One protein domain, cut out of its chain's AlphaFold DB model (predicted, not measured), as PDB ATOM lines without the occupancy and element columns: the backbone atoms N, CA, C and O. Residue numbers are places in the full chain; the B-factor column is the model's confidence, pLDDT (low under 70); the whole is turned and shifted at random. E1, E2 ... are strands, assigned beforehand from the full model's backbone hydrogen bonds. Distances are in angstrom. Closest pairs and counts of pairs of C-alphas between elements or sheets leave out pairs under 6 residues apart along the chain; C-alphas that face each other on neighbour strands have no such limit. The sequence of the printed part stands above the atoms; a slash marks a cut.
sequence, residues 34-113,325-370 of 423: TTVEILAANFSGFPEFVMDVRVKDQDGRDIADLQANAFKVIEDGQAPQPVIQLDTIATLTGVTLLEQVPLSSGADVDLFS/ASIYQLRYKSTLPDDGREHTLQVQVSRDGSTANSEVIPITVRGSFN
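AT A GLANCE: This is residues 34 to 113 and 325 to 370 of the 423 residues of the protein "VWFA domain-containing protein" of Cyanobacteria bacterium M5B4 (UniProt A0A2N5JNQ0). Two four-stranded sheets stand face to face with their strands crossed, and the small hairpin E5 and E6 covers part of the opposite face of the first sheet. That first sheet, strongly twisted, has the order E1, E2, E7, E4, all antiparallel; E3, E8, E9 and E10 make a branched sheet. The printed part has 126 residues, no named helix and ten strands, E1 to E10 in order along the chain, and its class is all strand. The whole is compact, with a radius of gyration of the C-alphas of 14.3 A and spans of 48 by 34 by 21 A.

HOW THE PARTS SIT: In the first sheet, E1, residues 34 to 42, is the antiparallel neighbour of E2, residues 48 to 57, in a hairpin with N 37 and O 54 at 2.8 A. E1 bends by 51 degrees at residue 39. E7, residues 325 to 333, is the antiparallel neighbour of E2 too, with N 330 and O 51 at 2.7 A. E4, residues 85 to 92, is an edge strand beside E7, with N 329 and O 87 at 2.8 A. In the branched sheet, E8, residues 342 to 351, has E3, residues 71 to 75, on one side, with N 74 and O 346 at 2.8 A. On the other side of E8 are E9, residues 354 to 357, with N 349 and O 356 at 2.8 A, and E10, residues 361 to 364, with N 343 and O 363 at 2.8 A. These two sheets face each other with their strands at 46 degrees; the closest C-alphas of E1 and E9, those of Thr 34 and Ala 356, are 5.1 A apart. The hairpin of E5, residues 99 to 102, and E6, residues 108 to 111, has N 111 and O 99 at 2.8 A. It faces the first sheet, the three making a stack of sheets, face to face in turn; the closest C-alphas of E4 and E5, those of Ala 90 and Val 101, are 6.9 A apart.

IN THESE COORDINATES: E1 begins at C-alpha 34, (1.982, -157.059, 9.207), and is 24.1 A long. E2 is 28.4 A, E4 21.0 A, E7 27.0 A and E8 30.4 A long. E10 ends at C-alpha 364, (11.850, -132.118, 5.176).

THE WHOLE: The C-alphas of Val 95 and Asp 339, the two farthest apart, are 47.7 A from each other. Residues 114 to 324 are not printed, and C-alphas 113 and 325 are 5.9 A apart across the cut. The link from E2 to E3, 13 residues, is long. Mean pLDDT of the printed part is 87.0; residues 93 to 98 and 367 to 370 are under 70.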
ATOM      1  N   THR A  34       1.388-156.636  10.485       85.12
ATOM      2  CA  THR A  34       1.982-157.059   9.207       85.12
ATOM      3  C   THR A  34       2.190-155.865   8.283       85.12
ATOM      4  O   THR A  34       3.227-155.777   7.631       85.12
ATOM      5  N   THR A  35       1.263-154.904   8.300       88.69
ATOM      6  CA  THR A  35       1.344-153.692   7.479       88.69
ATOM      7  C   THR A  35       1.178-152.456   8.353       88.69
ATOM      8  O   THR A  35       0.303-152.418   9.220       88.69
ATOM      9  N   VAL A  36       2.003-151.437   8.115       91.94
ATOM     10  CA  VAL A  36       1.888-150.115   8.742       91.94
ATOM     11  C   VAL A  36       1.760-149.085   7.626       91.94
ATOM     12  O   VAL A  36       2.681-148.901   6.835       91.94
ATOM     13  N   GLU A  37       0.614-148.428   7.545       91.00
ATOM     14  CA  GLU A  37       0.331-147.385   6.561       91.00
ATOM     15  C   GLU A  37       0.444-146.026   7.252       91.00
ATOM     16  O   GLU A  37      -0.236-145.780   8.248       91.00
ATOM     17  N   ILE A  38       1.302-145.144   6.737       90.81
ATOM     18  CA  ILE A  38       1.318-143.736   7.144       90.81
ATOM     19  C   ILE A  38       0.246-143.038   6.313       90.81
ATOM     20  O   ILE A  38       0.325-143.047   5.088       90.81
ATOM     21  N   LEU A  39      -0.759-142.468   6.973       89.31
ATOM     22  CA  LEU A  39      -1.869-141.762   6.332       89.31
ATOM     23  C   LEU A  39      -1.586-140.271   6.182       89.31
ATOM     24  O   LEU A  39      -2.056-139.657   5.236       89.31
ATOM     25  N   ALA A  40      -0.837-139.692   7.117       89.19
ATOM     26  CA  ALA A  40      -0.433-138.295   7.100       89.19
ATOM     27  C   ALA A  40       0.731-138.065   8.059       89.19
ATOM     28  O   ALA A  40       0.951-138.833   8.999       89.19
ATOM     29  N   ALA A  41       1.466-136.982   7.834       89.00
ATOM     30  CA  ALA A  41       2.459-136.498   8.769       89.00
ATOM     31  C   ALA A  41       2.560-134.968   8.740       89.00
ATOM     32  O   ALA A  41       2.481-134.325   7.691       89.00
ATOM     33  N   ASN A  42       2.762-134.374   9.909       89.75
ATOM     34  CA  ASN A  42       2.939-132.946  10.093       89.75
ATOM     35  C   ASN A  42       4.233-132.684  10.866       89.75
ATOM     36  O   ASN A  42       4.368-133.044  12.039       89.75
ATOM     37  N   PHE A  43       5.174-132.030  10.188       88.88
ATOM     38  CA  PHE A  43       6.512-131.732  10.698       88.88
ATOM     39  C   PHE A  43       6.685-130.250  11.058       88.88
ATOM     40  O   PHE A  43       7.751-129.829  11.489       88.88
ATOM     41  N   SER A  44       5.636-129.430  10.931       86.00
ATOM     42  CA  SER A  44       5.709-127.990  11.229       86.00
ATOM     43  C   SER A  44       5.988-127.670  12.706       86.00
ATOM     44  O   SER A  44       6.434-126.569  13.019       86.00
ATOM     45  N   GLY A  45       5.759-128.632  13.608       86.06
ATOM     46  CA  GLY A  45       5.910-128.499  15.060       86.06
ATOM     47  C   GLY A  45       7.319-128.739  15.615       86.06
ATOM     48  O   GLY A  45       7.442-128.991  16.812       86.06
ATOM     49  N   PHE A  46       8.369-128.696  14.783       87.00
ATOM     50  CA  PHE A  46       9.747-129.011  15.184       87.00
ATOM     51  C   PHE A  46      10.130-128.445  16.577       87.00
ATOM     52  O   PHE A  46       9.940-127.251  16.825       87.00
ATOM     53  N   PRO A  47      10.706-129.265  17.487       91.44
ATOM     54  CA  PRO A  47      11.199-130.630  17.269       91.44
ATOM     55  C   PRO A  47      10.153-131.736  17.474       91.44
ATOM     56  O   PRO A  47      10.518-132.909  17.476       91.44
ATOM     57  N   GLU A  48       8.879-131.406  17.687       93.12
ATOM     58  CA  GLU A  48       7.822-132.400  17.883       93.12
ATOM     59  C   GLU A  48       7.027-132.615  16.598       93.12
ATOM     60  O   GLU A  48       6.383-131.707  16.073       93.12
ATOM     61  N   PHE A  49       7.062-133.846  16.099       93.19
ATOM     62  CA  PHE A  49       6.363-134.240  14.886       93.19
ATOM     63  C   PHE A  49       5.143-135.088  15.210       93.19
ATOM     64  O   PHE A  49       5.091-135.785  16.230       93.19
ATOM     65  N   VAL A  50       4.157-135.005  14.322       93.31
ATOM     66  CA  VAL A  50       2.877-135.697  14.436       93.31
ATOM     67  C   VAL A  50       2.668-136.554  13.199       93.31
ATOM     68  O   VAL A  50       2.940-136.104  12.088       93.31
ATOM     69  N   MET A  51       2.190-137.780  13.377       92.62
ATOM     70  CA  MET A  51       1.902-138.695  12.276       92.62
ATOM     71  C   MET A  51       0.625-139.467  12.526       92.62
ATOM     72  O   MET A  51       0.418-139.931  13.640       92.62
ATOM     73  N   ASP A  52      -0.156-139.700  11.482       93.19
ATOM     74  CA  ASP A  52      -1.332-140.559  11.560       93.19
ATOM     75  C   ASP A  52      -1.049-141.865  10.831       93.19
ATOM     76  O   ASP A  52      -0.578-141.868   9.690       93.19
ATOM     77  N   VAL A  53      -1.309-142.982  11.499       92.94
ATOM     78  CA  VAL A  53      -0.968-144.316  11.015       92.94
ATOM     79  C   VAL A  53      -2.124-145.288  11.186       92.94
ATOM     80  O   VAL A  53      -2.893-145.229  12.149       92.94
ATOM     81  N   ARG A  54      -2.203-146.240  10.261       91.31
ATOM     82  CA  ARG A  54      -3.072-147.412  10.336       91.31
ATOM     83  C   ARG A  54      -2.202-148.656  10.398       91.31
ATOM     84  O   ARG A  54      -1.230-148.786   9.656       91.31
ATOM     85  N   VAL A  55      -2.537-149.566  11.300       92.38
ATOM     86  CA  VAL A  55      -1.788-150.810  11.488       92.38
ATOM     87  C   VAL A  55      -2.717-151.963  11.180       92.38
ATOM     88  O   VAL A  55      -3.776-152.055  11.793       92.38
ATOM     89  N   LYS A  56      -2.319-152.835  10.255       90.31
ATOM     90  CA  LYS A  56      -3.115-153.985   9.822       90.31
ATOM     91  C   LYS A  56      -2.446-155.306  10.169       90.31
ATOM     92  O   LYS A  56      -1.214-155.422  10.161       90.31
ATOM     93  N   ASP A  57      -3.273-156.303  10.458       89.38
ATOM     94  CA  ASP A  57      -2.846-157.687  10.628       89.38
ATOM     95  C   ASP A  57      -2.664-158.409   9.279       89.38
ATOM     96  O   ASP A  57      -2.895-157.857   8.201       89.38
ATOM     97  N   GLN A  58      -2.232-159.671   9.336       86.31
ATOM     98  CA  GLN A  58      -2.053-160.547   8.166       86.31
ATOM     99  C   GLN A  58      -3.349-160.809   7.374       86.31
ATOM    100  O   GLN A  58      -3.318-161.286   6.235       86.31
ATOM    101  N   ASP A  59      -4.495-160.535   7.993       84.62
ATOM    102  CA  ASP A  59      -5.821-160.692   7.418       84.62
ATOM    103  C   ASP A  59      -6.335-159.372   6.815       84.62
ATOM    104  O   ASP A  59      -7.468-159.329   6.340       84.62
ATOM    105  N   GLY A  60      -5.505-158.321   6.799       86.25
ATOM    106  CA  GLY A  60      -5.819-157.000   6.255       86.25
ATOM    107  C   GLY A  60      -6.695-156.142   7.169       86.25
ATOM    108  O   GLY A  60      -7.116-155.064   6.754       86.25
ATOM    109  N   ARG A  61      -6.988-156.604   8.390       86.81
ATOM    110  CA  ARG A  61      -7.871-155.921   9.344       86.81
ATOM    111  C   ARG A  61      -7.079-154.942  10.187       86.81
ATOM    112  O   ARG A  61      -5.942-155.238  10.552       86.81
ATOM    113  N   ASP A  62      -7.695-153.825  10.552       87.94
ATOM    114  CA  ASP A  62      -7.063-152.873  11.459       87.94
ATOM    115  C   ASP A  62      -6.877-153.493  12.850       87.94
ATOM    116  O   ASP A  62      -7.755-154.170  13.393       87.94
ATOM    117  N   ILE A  63      -5.705-153.256  13.431       89.12
ATOM    118  CA  ILE A  63      -5.356-153.683  14.780       89.12
ATOM    119  C   ILE A  63      -5.755-152.573  15.742       89.12
ATOM    120  O   ILE A  63      -5.198-151.474  15.694       89.12
ATOM    121  N   ALA A  64      -6.683-152.879  16.645       86.06
ATOM    122  CA  ALA A  64      -7.110-151.983  17.713       86.06
ATOM    123  C   ALA A  64      -6.220-152.104  18.970       86.06
ATOM    124  O   ALA A  64      -5.402-153.027  19.112       86.06
ATOM    125  N   ASP A  65      -6.406-151.158  19.894       86.06
ATOM    126  CA  ASP A  65      -5.849-151.144  21.251       86.06
ATOM    127  C   ASP A  65      -4.311-151.158  21.344       86.06
ATOM    128  O   ASP A  65      -3.738-151.577  22.357       86.06
ATOM    129  N   LEU A  66      -3.612-150.701  20.298       90.75
ATOM    130  CA  LEU A  66      -2.159-150.538  20.354       90.75
ATOM    131  C   LEU A  66      -1.778-149.464  21.378       90.75
ATOM    132  O   LEU A  66      -2.467-148.466  21.557       90.75
ATOM    133  N   GLN A  67      -0.656-149.689  22.056       91.31
ATOM    134  CA  GLN A  67      -0.124-148.797  23.084       91.31
ATOM    135  C   GLN A  67       1.093-148.043  22.547       91.31
ATOM    136  O   GLN A  67       1.762-148.522  21.635       91.31
ATOM    137  N   ALA A  68       1.430-146.888  23.128       92.00
ATOM    138  CA  ALA A  68       2.529-146.044  22.637       92.00
ATOM    139  C   ALA A  68       3.873-146.794  22.533       92.00
ATOM    140  O   ALA A  68       4.631-146.592  21.591       92.00
ATOM    141  N   ASN A  69       4.140-147.718  23.461       93.00
ATOM    142  CA  ASN A  69       5.358-148.535  23.470       93.00
ATOM    143  C   ASN A  69       5.457-149.543  22.308       93.00
ATOM    144  O   ASN A  69       6.541-150.079  22.069       93.00
ATOM    145  N   ALA A  70       4.355-149.801  21.597       94.44
ATOM    146  CA  ALA A  70       4.347-150.609  20.387       94.44
ATOM    147  C   ALA A  70       4.999-149.867  19.214       94.44
ATOM    148  O   ALA A  70       5.481-150.515  18.291       94.44
ATOM    149  N   PHE A  71       5.041-148.532  19.249       96.62
ATOM    150  CA  PHE A  71       5.500-147.702  18.143       96.62
ATOM    151  C   PHE A  71       6.911-147.165  18.374       96.62
ATOM    152  O   PHE A  71       7.269-146.697  19.458       96.62
ATOM    153  N   LYS A  72       7.704-147.177  17.305       96.06
ATOM    154  CA  LYS A  72       8.991-146.488  17.220       96.06
ATOM    155  C   LYS A  72       9.117-145.806  15.864       96.06
ATOM    156  O   LYS A  72       8.585-146.305  14.876       96.06
ATOM    157  N   VAL A  73       9.843-144.699  15.810       96.75
ATOM    158  CA  VAL A  73      10.111-143.961  14.569       96.75
ATOM    159  C   VAL A  73      11.592-144.045  14.237       96.75
ATOM    160  O   VAL A  73      12.441-143.823  15.092       96.75
ATOM    161  N   ILE A  74      11.911-144.399  13.003       96.44
ATOM    162  CA  ILE A  74      13.272-144.526  12.492       96.44
ATOM    163  C   ILE A  74      13.511-143.349  11.553       96.44
ATOM    164  O   ILE A  74      12.806-143.207  10.557       96.44
ATOM    165  N   GLU A  75      14.504-142.524  11.873       95.38
ATOM    166  CA  GLU A  75      14.934-141.380  11.062       95.38
ATOM    167  C   GLU A  75      16.300-141.702  10.447       95.38
ATOM    168  O   GLU A  75      17.192-142.163  11.159       95.38
ATOM    169  N   ASP A  76      16.474-141.519   9.137       94.88
ATOM    170  CA  ASP A  76      17.741-141.764   8.416       94.88
ATOM    171  C   ASP A  76      18.388-143.137   8.687       94.88
ATOM    172  O   ASP A  76      19.614-143.285   8.757       94.88
ATOM    173  N   GLY A  77      17.548-144.160   8.890       91.50
ATOM    174  CA  GLY A  77      17.978-145.521   9.230       91.50
ATOM    175  C   GLY A  77      18.702-145.644  10.579       91.50
ATOM    176  O   GLY A  77      19.322-146.675  10.843       91.50
ATOM    177  N   GLN A  78      18.660-144.606  11.418       92.75
ATOM    178  CA  GLN A  78      19.313-144.561  12.725       92.75
ATOM    179  C   GLN A  78      18.511-145.310  13.800       92.75
ATOM    180  O   GLN A  78      17.478-145.928  13.541       92.75
ATOM    181  N   ALA A  79      19.012-145.276  15.037       90.69
ATOM    182  CA  ALA A  79      18.363-145.919  16.174       90.69
ATOM    183  C   ALA A  79      16.891-145.458  16.323       90.69
ATOM    184  O   ALA A  79      16.639-144.247  16.324       90.69
ATOM    185  N   PRO A  80      15.930-146.392  16.495       91.88
ATOM    186  CA  PRO A  80      14.519-146.043  16.598       91.88
ATOM    187  C   PRO A  80      14.223-145.159  17.818       91.88
ATOM    188  O   PRO A  80      14.594-145.493  18.947       91.88
ATOM    189  N   GLN A  81      13.498-144.071  17.591       92.50
ATOM    190  CA  GLN A  81      13.004-143.141  18.598       92.50
ATOM    191  C   GLN A  81      11.660-143.618  19.168       92.50
ATOM    192  O   GLN A  81      10.817-144.112  18.416       92.50
ATOM    193  N   PRO A  82      11.422-143.486  20.484       93.81
ATOM    194  CA  PRO A  82      10.138-143.836  21.076       93.81
ATOM    195  C   PRO A  82       9.060-142.799  20.736       93.81
ATOM    196  O   PRO A  82       9.323-141.595  20.688       93.81
ATOM    197  N   VAL A  83       7.822-143.269  20.580       91.50
ATOM    198  CA  VAL A  83       6.638-142.402  20.565       91.50
ATOM    199  C   VAL A  83       6.357-141.917  21.991       91.50
ATOM    200  O   VAL A  83       6.320-142.717  22.927       91.50
ATOM    201  N   ILE A  84       6.190-140.603  22.165       90.00
ATOM    202  CA  ILE A  84       5.981-139.971  23.481       90.00
ATOM    203  C   ILE A  84       4.498-139.836  23.837       90.00
ATOM    204  O   ILE A  84       4.158-139.798  25.016       90.00
ATOM    205  N   GLN A  85       3.620-139.796  22.834       91.75
ATOM    206  CA  GLN A  85       2.171-139.810  23.006       91.75
ATOM    207  C   GLN A  85       1.523-140.560  21.843       91.75
ATOM    208  O   GLN A  85       1.929-140.405  20.691       91.75
ATOM    209  N   LEU A  86       0.515-141.365  22.172       92.62
ATOM    210  CA  LEU A  86      -0.329-142.073  21.225       92.62
ATOM    211  C   LEU A  86      -1.777-141.714  21.529       92.62
ATOM    212  O   LEU A  86      -2.262-142.035  22.613       92.62
ATOM    213  N   ASP A  87      -2.453-141.106  20.564       90.75
ATOM    214  CA  ASP A  87      -3.890-140.873  20.622       90.75
ATOM    215  C   ASP A  87      -4.578-141.787  19.598       90.75
ATOM    216  O   ASP A  87      -4.070-142.010  18.498       90.75
ATOM    217  N   THR A  88      -5.733-142.348  19.950       87.31
ATOM    218  CA  THR A  88      -6.601-143.022  18.973       87.31
ATOM    219  C   THR A  88      -7.609-141.993  18.494       87.31
ATOM    220  O   THR A  88      -8.504-141.618  19.249       87.31
ATOM    221  N   ILE A  89      -7.416-141.474  17.283       80.50
ATOM    222  CA  ILE A  89      -8.213-140.343  16.784       80.50
ATOM    223  C   ILE A  89      -9.557-140.778  16.210       80.50
ATOM    224  O   ILE A  89     -10.481-139.975  16.166       80.50
ATOM    225  N   ALA A  90      -9.680-142.049  15.818       76.62
ATOM    226  CA  ALA A  90     -10.951-142.646  15.445       76.62
ATOM    227  C   ALA A  90     -10.911-144.171  15.598       76.62
ATOM    228  O   ALA A  90      -9.948-144.828  15.186       76.62
ATOM    229  N   THR A  91     -11.990-144.723  16.149       75.06
ATOM    230  CA  THR A  91     -12.263-146.161  16.180       75.06
ATOM    231  C   THR A  91     -13.729-146.378  15.870       75.06
ATOM    232  O   THR A  91     -14.597-145.941  16.624       75.06
ATOM    233  N   LEU A  92     -14.004-147.106  14.790       72.62
ATOM    234  CA  LEU A  92     -15.363-147.489  14.441       72.62
ATOM    235  C   LEU A  92     -15.659-148.908  14.904       72.62
ATOM    236  O   LEU A  92     -14.943-149.864  14.594       72.62
ATOM    237  N   THR A  93     -16.750-149.044  15.651       66.69
ATOM    238  CA  THR A  93     -17.274-150.327  16.105       66.69
ATOM    239  C   THR A  93     -18.680-150.549  15.575       66.69
ATOM    240  O   THR A  93     -19.564-149.737  15.833       66.69
ATOM    241  N   GLY A  94     -18.905-151.673  14.893       64.25
ATOM    242  CA  GLY A  94     -20.233-152.051  14.408       64.25
ATOM    243  C   GLY A  94     -20.687-151.276  13.171       64.25
ATOM    244  O   GLY A  94     -19.869-150.878  12.348       64.25
ATOM    245  N   VAL A  95     -22.004-151.110  13.032       58.81
ATOM    246  CA  VAL A  95     -22.674-150.552  11.846       58.81
ATOM    247  C   VAL A  95     -22.522-149.029  11.838       58.81
ATOM    248  O   VAL A  95     -23.256-148.331  12.533       58.81
ATOM    249  N   THR A  96     -21.543-148.494  11.107       55.94
ATOM    250  CA  THR A  96     -21.370-147.035  10.966       55.94
ATOM    251  C   THR A  96     -21.360-146.589   9.505       55.94
ATOM    252  O   THR A  96     -20.930-147.319   8.612       55.94
ATOM    253  N   LEU A  97     -21.895-145.383   9.290       62.09
ATOM    254  CA  LEU A  97     -22.320-144.810   8.005       62.09
ATOM    255  C   LEU A  97     -21.192-144.331   7.082       62.09
ATOM    256  O   LEU A  97     -21.477-144.130   5.908       62.09
ATOM    257  N   LEU A  98     -19.967-144.179   7.609       64.62
ATOM    258  CA  LEU A  98     -18.809-143.388   7.134       64.62
ATOM    259  C   LEU A  98     -18.543-142.243   8.118       64.62
ATOM    260  O   LEU A  98     -19.426-141.430   8.385       64.62
ATOM    261  N   GLU A  99     -17.325-142.177   8.650       75.50
ATOM    262  CA  GLU A  99     -16.829-141.059   9.455       75.50
ATOM    263  C   GLU A  99     -15.655-140.402   8.726       75.50
ATOM    264  O   GLU A  99     -14.689-141.077   8.373       75.50
ATOM    265  N   GLN A 100     -15.739-139.092   8.494       80.88
ATOM    266  CA  GLN A 100     -14.613-138.322   7.970       80.88
ATOM    267  C   GLN A 100     -13.705-137.930   9.126       80.88
ATOM    268  O   GLN A 100     -14.103-137.170  10.009       80.88
ATOM    269  N   VAL A 101     -12.493-138.477   9.127       83.25
ATOM    270  CA  VAL A 101     -11.515-138.264  10.190       83.25
ATOM    271  C   VAL A 101     -10.494-137.231   9.716       83.25
ATOM    272  O   VAL A 101      -9.787-137.503   8.739       83.25
ATOM    273  N   PRO A 102     -10.374-136.074  10.391       87.19
ATOM    274  CA  PRO A 102      -9.356-135.092  10.058       87.19
ATOM    275  C   PRO A 102      -7.978-135.611  10.470       87.19
ATOM    276  O   PRO A 102      -7.751-136.011  11.613       87.19
ATOM    277  N   LEU A 103      -7.045-135.580   9.528       88.50
ATOM    278  CA  LEU A 103      -5.654-135.959   9.721       88.50
ATOM    279  C   LEU A 103      -4.809-134.752  10.146       88.50
ATOM    280  O   LEU A 103      -5.125-133.589   9.889       88.50
ATOM    281  N   SER A 104      -3.658-135.033  10.744       86.12
ATOM    282  CA  SER A 104      -2.631-134.075  11.161       86.12
ATOM    283  C   SER A 104      -2.102-133.192  10.027       86.12
ATOM    284  O   SER A 104      -1.624-132.085  10.290       86.12
ATOM    285  N   SER A 105      -2.204-133.645   8.773       84.00
ATOM    286  CA  SER A 105      -1.874-132.862   7.576       84.00
ATOM    287  C   SER A 105      -2.929-131.800   7.225       84.00
ATOM    288  O   SER A 105      -2.640-130.915   6.421       84.00
ATOM    289  N   GLY A 106      -4.124-131.865   7.824       82.88
ATOM    290  CA  GLY A 106      -5.295-131.045   7.498       82.88
ATOM    291  C   GLY A 106      -6.196-131.628   6.401       82.88
ATOM    292  O   GLY A 106      -7.169-130.982   6.026       82.88
ATOM    293  N   ALA A 107      -5.868-132.809   5.869       83.62
ATOM    294  CA  ALA A 107      -6.736-133.567   4.969       83.62
ATOM    295  C   ALA A 107      -7.713-134.453   5.754       83.62
ATOM    296  O   ALA A 107      -7.432-134.799   6.896       83.62
ATOM    297  N   ASP A 108      -8.797-134.885   5.114       82.69
ATOM    298  CA  ASP A 108      -9.743-135.844   5.690       82.69
ATOM    299  C   ASP A 108      -9.550-137.236   5.077       82.69
ATOM    300  O   ASP A 108      -9.187-137.370   3.903       82.69
ATOM    301  N   VAL A 109      -9.817-138.279   5.864       82.38
ATOM    302  CA  VAL A 109      -9.902-139.662   5.384       82.38
ATOM    303  C   VAL A 109     -11.225-140.290   5.793       82.38
ATOM    304  O   VAL A 109     -11.665-140.153   6.934       82.38
ATOM    305  N   ASP A 110     -11.839-141.022   4.867       77.69
ATOM    306  CA  ASP A 110     -13.040-141.790   5.164       77.69
ATOM    307  C   ASP A 110     -12.672-143.043   5.973       77.69
ATOM    308  O   ASP A 110     -11.843-143.873   5.570       77.69
ATOM    309  N   LEU A 111     -13.309-143.192   7.128       77.44
ATOM    310  CA  LEU A 111     -13.238-144.368   7.979       77.44
ATOM    311  C   LEU A 111     -14.598-145.069   7.978       77.44
ATOM    312  O   LEU A 111     -15.644-144.439   8.117       77.44
ATOM    313  N   PHE A 112     -14.596-146.388   7.815       75.88
ATOM    314  CA  PHE A 112     -15.814-147.196   7.799       75.88
ATOM    315  C   PHE A 112     -15.523-148.620   8.259       75.88
ATOM    316  O   PHE A 112     -14.413-149.132   8.108       75.88
ATOM    317  N   SER A 113     -16.550-149.278   8.789       80.75
ATOM    318  CA  SER A 113     -16.521-150.706   9.090       80.75
ATOM    319  C   SER A 113     -16.727-151.535   7.821       80.75
ATOM    320  O   SER A 113     -17.643-151.250   7.045       80.75
ATOM    321  N   ALA A 325     -12.390-150.455  12.319       80.19
ATOM    322  CA  ALA A 325     -11.368-149.632  11.687       80.19
ATOM    323  C   ALA A 325     -10.755-148.689  12.730       80.19
ATOM    324  O   ALA A 325     -11.461-148.236  13.636       80.19
ATOM    325  N   SER A 326      -9.446-148.439  12.667       86.69
ATOM    326  CA  SER A 326      -8.739-147.618  13.666       86.69
ATOM    327  C   SER A 326      -7.596-146.810  13.063       86.69
ATOM    328  O   SER A 326      -6.806-147.320  12.267       86.69
ATOM    329  N   ILE A 327      -7.493-145.548  13.480       90.25
ATOM    330  CA  ILE A 327      -6.388-144.652  13.125       90.25
ATOM    331  C   ILE A 327      -5.719-144.150  14.404       90.25
ATOM    332  O   ILE A 327      -6.381-143.702  15.344       90.25
ATOM    333  N   TYR A 328      -4.392-144.207  14.410       93.75
ATOM    334  CA  TYR A 328      -3.552-143.769  15.514       93.75
ATOM    335  C   TYR A 328      -2.806-142.498  15.148       93.75
ATOM    336  O   TYR A 328      -2.191-142.439  14.089       93.75
ATOM    337  N   GLN A 329      -2.785-141.533  16.057       95.38
ATOM    338  CA  GLN A 329      -1.958-140.342  15.965       95.38
ATOM    339  C   GLN A 329      -0.756-140.487  16.899       95.38
ATOM    340  O   GLN A 329      -0.885-140.591  18.120       95.38
ATOM    341  N   LEU A 330       0.430-140.516  16.306       95.69
ATOM    342  CA  LEU A 330       1.716-140.605  16.978       95.69
ATOM    343  C   LEU A 330       2.274-139.199  17.174       95.69
ATOM    344  O   LEU A 330       2.335-138.419  16.223       95.69
ATOM    345  N   ARG A 331       2.780-138.906  18.372       95.75
ATOM    346  CA  ARG A 331       3.668-137.767  18.619       95.75
ATOM    347  C   ARG A 331       5.031-138.280  19.042       95.75
ATOM    348  O   ARG A 331       5.128-139.123  19.936       95.75
ATOM    349  N   TYR A 332       6.086-137.755  18.436       95.12
ATOM    350  CA  TYR A 332       7.457-138.078  18.816       95.12
ATOM    351  C   TYR A 332       8.369-136.860  18.656       95.12
ATOM    352  O   TYR A 332       8.034-135.895  17.967       95.12
ATOM    353  N   LYS A 333       9.517-136.889  19.333       94.88
ATOM    354  CA  LYS A 333      10.524-135.832  19.245       94.88
ATOM    355  C   LYS A 333      11.588-136.228  18.225       94.88
ATOM    356  O   LYS A 333      12.276-137.226  18.432       94.88
ATOM    357  N   SER A 334      11.722-135.442  17.163       93.62
ATOM    358  CA  SER A 334      12.711-135.667  16.114       93.62
ATOM    359  C   SER A 334      14.129-135.400  16.610       93.62
ATOM    360  O   SER A 334      14.371-134.527  17.454       93.62
ATOM    361  N   THR A 335      15.071-136.164  16.066       92.44
ATOM    362  CA  THR A 335      16.514-135.984  16.258       92.44
ATOM    363  C   THR A 335      17.198-135.371  15.038       92.44
ATOM    364  O   THR A 335      18.398-135.093  15.085       92.44
ATOM    365  N   LEU A 336      16.440-135.134  13.964       92.12
ATOM    366  CA  LEU A 336      16.948-134.569  12.722       92.12
ATOM    367  C   LEU A 336      17.383-133.107  12.894       92.12
ATOM    368  O   LEU A 336      16.768-132.352  13.656       92.12
ATOM    369  N   PRO A 337      18.436-132.678  12.181       89.12
ATOM    370  CA  PRO A 337      18.805-131.273  12.121       89.12
ATOM    371  C   PRO A 337      17.793-130.477  11.282       89.12
ATOM    372  O   PRO A 337      17.352-130.927  10.232       89.12
ATOM    373  N   ASP A 338      17.478-129.246  11.694       86.12
ATOM    374  CA  ASP A 338      16.763-128.282  10.839       86.12
ATOM    375  C   ASP A 338      17.740-127.677   9.811       86.12
ATOM    376  O   ASP A 338      18.134-126.513   9.899       86.12
ATOM    377  N   ASP A 339      18.213-128.507   8.878       86.38
ATOM    378  CA  ASP A 339      19.187-128.134   7.843       86.38
ATOM    379  C   ASP A 339      18.550-127.887   6.460       86.38
ATOM    380  O   ASP A 339      19.241-127.529   5.503       86.38
ATOM    381  N   GLY A 340      17.225-128.047   6.367       83.94
ATOM    382  CA  GLY A 340      16.444-127.879   5.144       83.94
ATOM    383  C   GLY A 340      16.691-128.957   4.085       83.94
ATOM    384  O   GLY A 340      16.273-128.770   2.941       83.94
ATOM    385  N   ARG A 341      17.376-130.054   4.425       88.38
ATOM    386  CA  ARG A 341      17.605-131.184   3.526       88.38
ATOM    387  C   ARG A 341      16.480-132.206   3.627       88.38
ATOM    388  O   ARG A 341      15.660-132.199   4.545       88.38
ATOM    389  N   GLU A 342      16.445-133.068   2.620       90.12
ATOM    390  CA  GLU A 342      15.589-134.241   2.641       90.12
ATOM    391  C   GLU A 342      16.175-135.286   3.594       90.12
ATOM    392  O   GLU A 342      17.365-135.600   3.540       90.12
ATOM    393  N   HIS A 343      15.306-135.820   4.440       92.62
ATOM    394  CA  HIS A 343      15.557-136.921   5.355       92.62
ATOM    395  C   HIS A 343      14.557-138.037   5.089       92.62
ATOM    396  O   HIS A 343      13.592-137.872   4.341       92.62
ATOM    397  N   THR A 344      14.766-139.180   5.727       93.44
ATOM    398  CA  THR A 344      13.870-140.330   5.599       93.44
ATOM    399  C   THR A 344      13.256-140.707   6.932       93.44
ATOM    400  O   THR A 344      13.902-140.613   7.977       93.44
ATOM    401  N   LEU A 345      12.007-141.163   6.885       93.88
ATOM    402  CA  LEU A 345      11.255-141.588   8.054       93.88
ATOM    403  C   LEU A 345      10.571-142.930   7.803       93.88
ATOM    404  O   LEU A 345      10.010-143.167   6.734       93.88
ATOM    405  N   GLN A 346      10.580-143.793   8.814       95.25
ATOM    406  CA  GLN A 346       9.825-145.041   8.841       95.25
ATOM    407  C   GLN A 346       9.198-145.260  10.221       95.25
ATOM    408  O   GLN A 346       9.824-145.004  11.248       95.25
ATOM    409  N   VAL A 347       7.970-145.776  10.260       96.38
ATOM    410  CA  VAL A 347       7.304-146.189  11.500       96.38
ATOM    411  C   VAL A 347       7.455-147.691  11.668       96.38
ATOM    412  O   VAL A 347       7.119-148.465  10.777       96.38
ATOM    413  N   GLN A 348       7.931-148.106  12.832       96.69
ATOM    414  CA  GLN A 348       8.000-149.495  13.252       96.69
ATOM    415  C   GLN A 348       6.939-149.760  14.318       96.69
ATOM    416  O   GLN A 348       6.843-149.024  15.300       96.69
ATOM    417  N   VAL A 349       6.189-150.847  14.159       96.62
ATOM    418  CA  VAL A 349       5.180-151.299  15.121       96.62
ATOM    419  C   VAL A 349       5.510-152.708  15.578       96.62
ATOM    420  O   VAL A 349       5.729-153.590  14.752       96.62
ATOM    421  N   SER A 350       5.551-152.930  16.890       93.62
ATOM    422  CA  SER A 350       5.815-154.234  17.497       93.62
ATOM    423  C   SER A 350       4.695-154.649  18.445       93.62
ATOM    424  O   SER A 350       4.314-153.885  19.330       93.62
ATOM    425  N   ARG A 351       4.203-155.881  18.303       90.12
ATOM    426  CA  ARG A 351       3.211-156.494  19.198       90.12
ATOM    427  C   ARG A 351       3.487-157.987  19.297       90.12
ATOM    428  O   ARG A 351       3.715-158.638  18.282       90.12
ATOM    429  N   ASP A 352       3.502-158.504  20.522       84.75
ATOM    430  CA  ASP A 352       3.650-159.935  20.820       84.75
ATOM    431  C   ASP A 352       4.866-160.604  20.142       84.75
ATOM    432  O   ASP A 352       4.831-161.762  19.738       84.75
ATOM    433  N   GLY A 353       5.973-159.861  20.013       84.12
ATOM    434  CA  GLY A 353       7.217-160.340  19.395       84.12
ATOM    435  C   GLY A 353       7.249-160.276  17.864       84.12
ATOM    436  O   GLY A 353       8.303-160.519  17.280       84.12
ATOM    437  N   SER A 354       6.144-159.907  17.211       89.25
ATOM    438  CA  SER A 354       6.108-159.573  15.785       89.25
ATOM    439  C   SER A 354       6.348-158.083  15.570       89.25
ATOM    440  O   SER A 354       5.901-157.255  16.364       89.25
ATOM    441  N   THR A 355       7.018-157.747  14.469       92.44
ATOM    442  CA  THR A 355       7.315-156.367  14.081       92.44
ATOM    443  C   THR A 355       6.953-156.149  12.617       92.44
ATOM    444  O   THR A 355       7.322-156.956  11.767       92.44
ATOM    445  N   ALA A 356       6.290-155.034  12.325       93.94
ATOM    446  CA  ALA A 356       6.069-154.533  10.974       93.94
ATOM    447  C   ALA A 356       6.630-153.119  10.848       93.94
ATOM    448  O   ALA A 356       6.676-152.369  11.825       93.94
ATOM    449  N   ASN A 357       7.038-152.754   9.637       93.88
ATOM    450  CA  ASN A 357       7.498-151.409   9.331       93.88
ATOM    451  C   ASN A 357       6.621-150.805   8.236       93.88
ATOM    452  O   ASN A 357       6.117-151.528   7.375       93.88
ATOM    453  N   SER A 358       6.476-149.486   8.253       93.44
ATOM    454  CA  SER A 358       5.893-148.750   7.143       93.44
ATOM    455  C   SER A 358       6.847-148.702   5.956       93.44
ATOM    456  O   SER A 358       8.032-149.039   6.057       93.44
ATOM    457  N   GLU A 359       6.350-148.194   4.833       89.44
ATOM    458  CA  GLU A 359       7.235-147.671   3.798       89.44
ATOM    459  C   GLU A 359       8.107-146.538   4.351       89.44
ATOM    460  O   GLU A 359       7.740-145.852   5.313       89.44
ATOM    461  N   VAL A 360       9.282-146.373   3.744       90.38
ATOM    462  CA  VAL A 360      10.175-145.251   4.028       90.38
ATOM    463  C   VAL A 360       9.673-144.048   3.240       90.38
ATOM    464  O   VAL A 360       9.598-144.112   2.013       90.38
ATOM    465  N   ILE A 361       9.344-142.959   3.932       89.25
ATOM    466  CA  ILE A 361       8.878-141.720   3.305       89.25
ATOM    467  C   ILE A 361       9.970-140.641   3.350       89.25
ATOM    468  O   ILE A 361      10.664-140.524   4.366       89.25
ATOM    469  N   PRO A 362      10.145-139.852   2.275       89.44
ATOM    470  CA  PRO A 362      11.000-138.674   2.299       89.44
ATOM    471  C   PRO A 362      10.301-137.533   3.044       89.44
ATOM    472  O   PRO A 362       9.097-137.318   2.890       89.44
ATOM    473  N   ILE A 363      11.057-136.790   3.847       87.94
ATOM    474  CA  ILE A 363      10.559-135.664   4.639       87.94
ATOM    475  C   ILE A 363      11.535-134.490   4.584       87.94
ATOM    476  O   ILE A 363      12.725-134.641   4.329       87.94
ATOM    477  N   THR A 364      11.035-133.298   4.882       84.81
ATOM    478  CA  THR A 364      11.850-132.118   5.176       84.81
ATOM    479  C   THR A 364      11.324-131.530   6.479       84.81
ATOM    480  O   THR A 364      10.111-131.395   6.634       84.81
ATOM    481  N   VAL A 365      12.216-131.171   7.411       81.75
ATOM    482  CA  VAL A 365      11.884-130.714   8.783       81.75
ATOM    483  C   VAL A 365      10.910-129.523   8.826       81.75
ATOM    484  O   VAL A 365      10.246-129.285   9.829       81.75
ATOM    485  N   ARG A 366      10.757-128.799   7.714       74.62
ATOM    486  CA  ARG A 366       9.756-127.748   7.529       74.62
ATOM    487  C   ARG A 366       8.739-128.197   6.482       74.62
ATOM    488  O   ARG A 366       8.952-127.989   5.291       74.62
ATOM    489  N   GLY A 367       7.633-128.801   6.909       66.56
ATOM    490  CA  GLY A 367       6.561-129.168   5.984       66.56
ATOM    491  C   GLY A 367       5.443-130.008   6.591       66.56
ATOM    492  O   GLY A 367       5.572-130.565   7.679       66.56
ATOM    493  N   SER A 368       4.346-130.110   5.846       63.47
ATOM    494  CA  SER A 368       3.328-131.143   6.034       63.47
ATOM    495  C   SER A 368       3.429-132.118   4.868       63.47
ATOM    496  O   SER A 368       3.620-131.698   3.726       63.47
ATOM    497  N   PHE A 369       3.292-133.406   5.152       67.31
ATOM    498  CA  PHE A 369       3.264-134.462   4.155       67.31
ATOM    499  C   PHE A 369       1.918-135.172   4.236       67.31
ATOM    500  O   PHE A 369       1.556-135.752   5.259       67.31
ATOM    501  N   ASN A 370       1.172-135.126   3.140       62.84
ATOM    502  CA  ASN A 370       0.071-136.042   2.933       62.84
ATOM    503  C   ASN A 370       0.572-137.069   1.918       62.84
ATOM    504  O   ASN A 370       0.802-136.673   0.769       62.84
TER     505      ASN A 370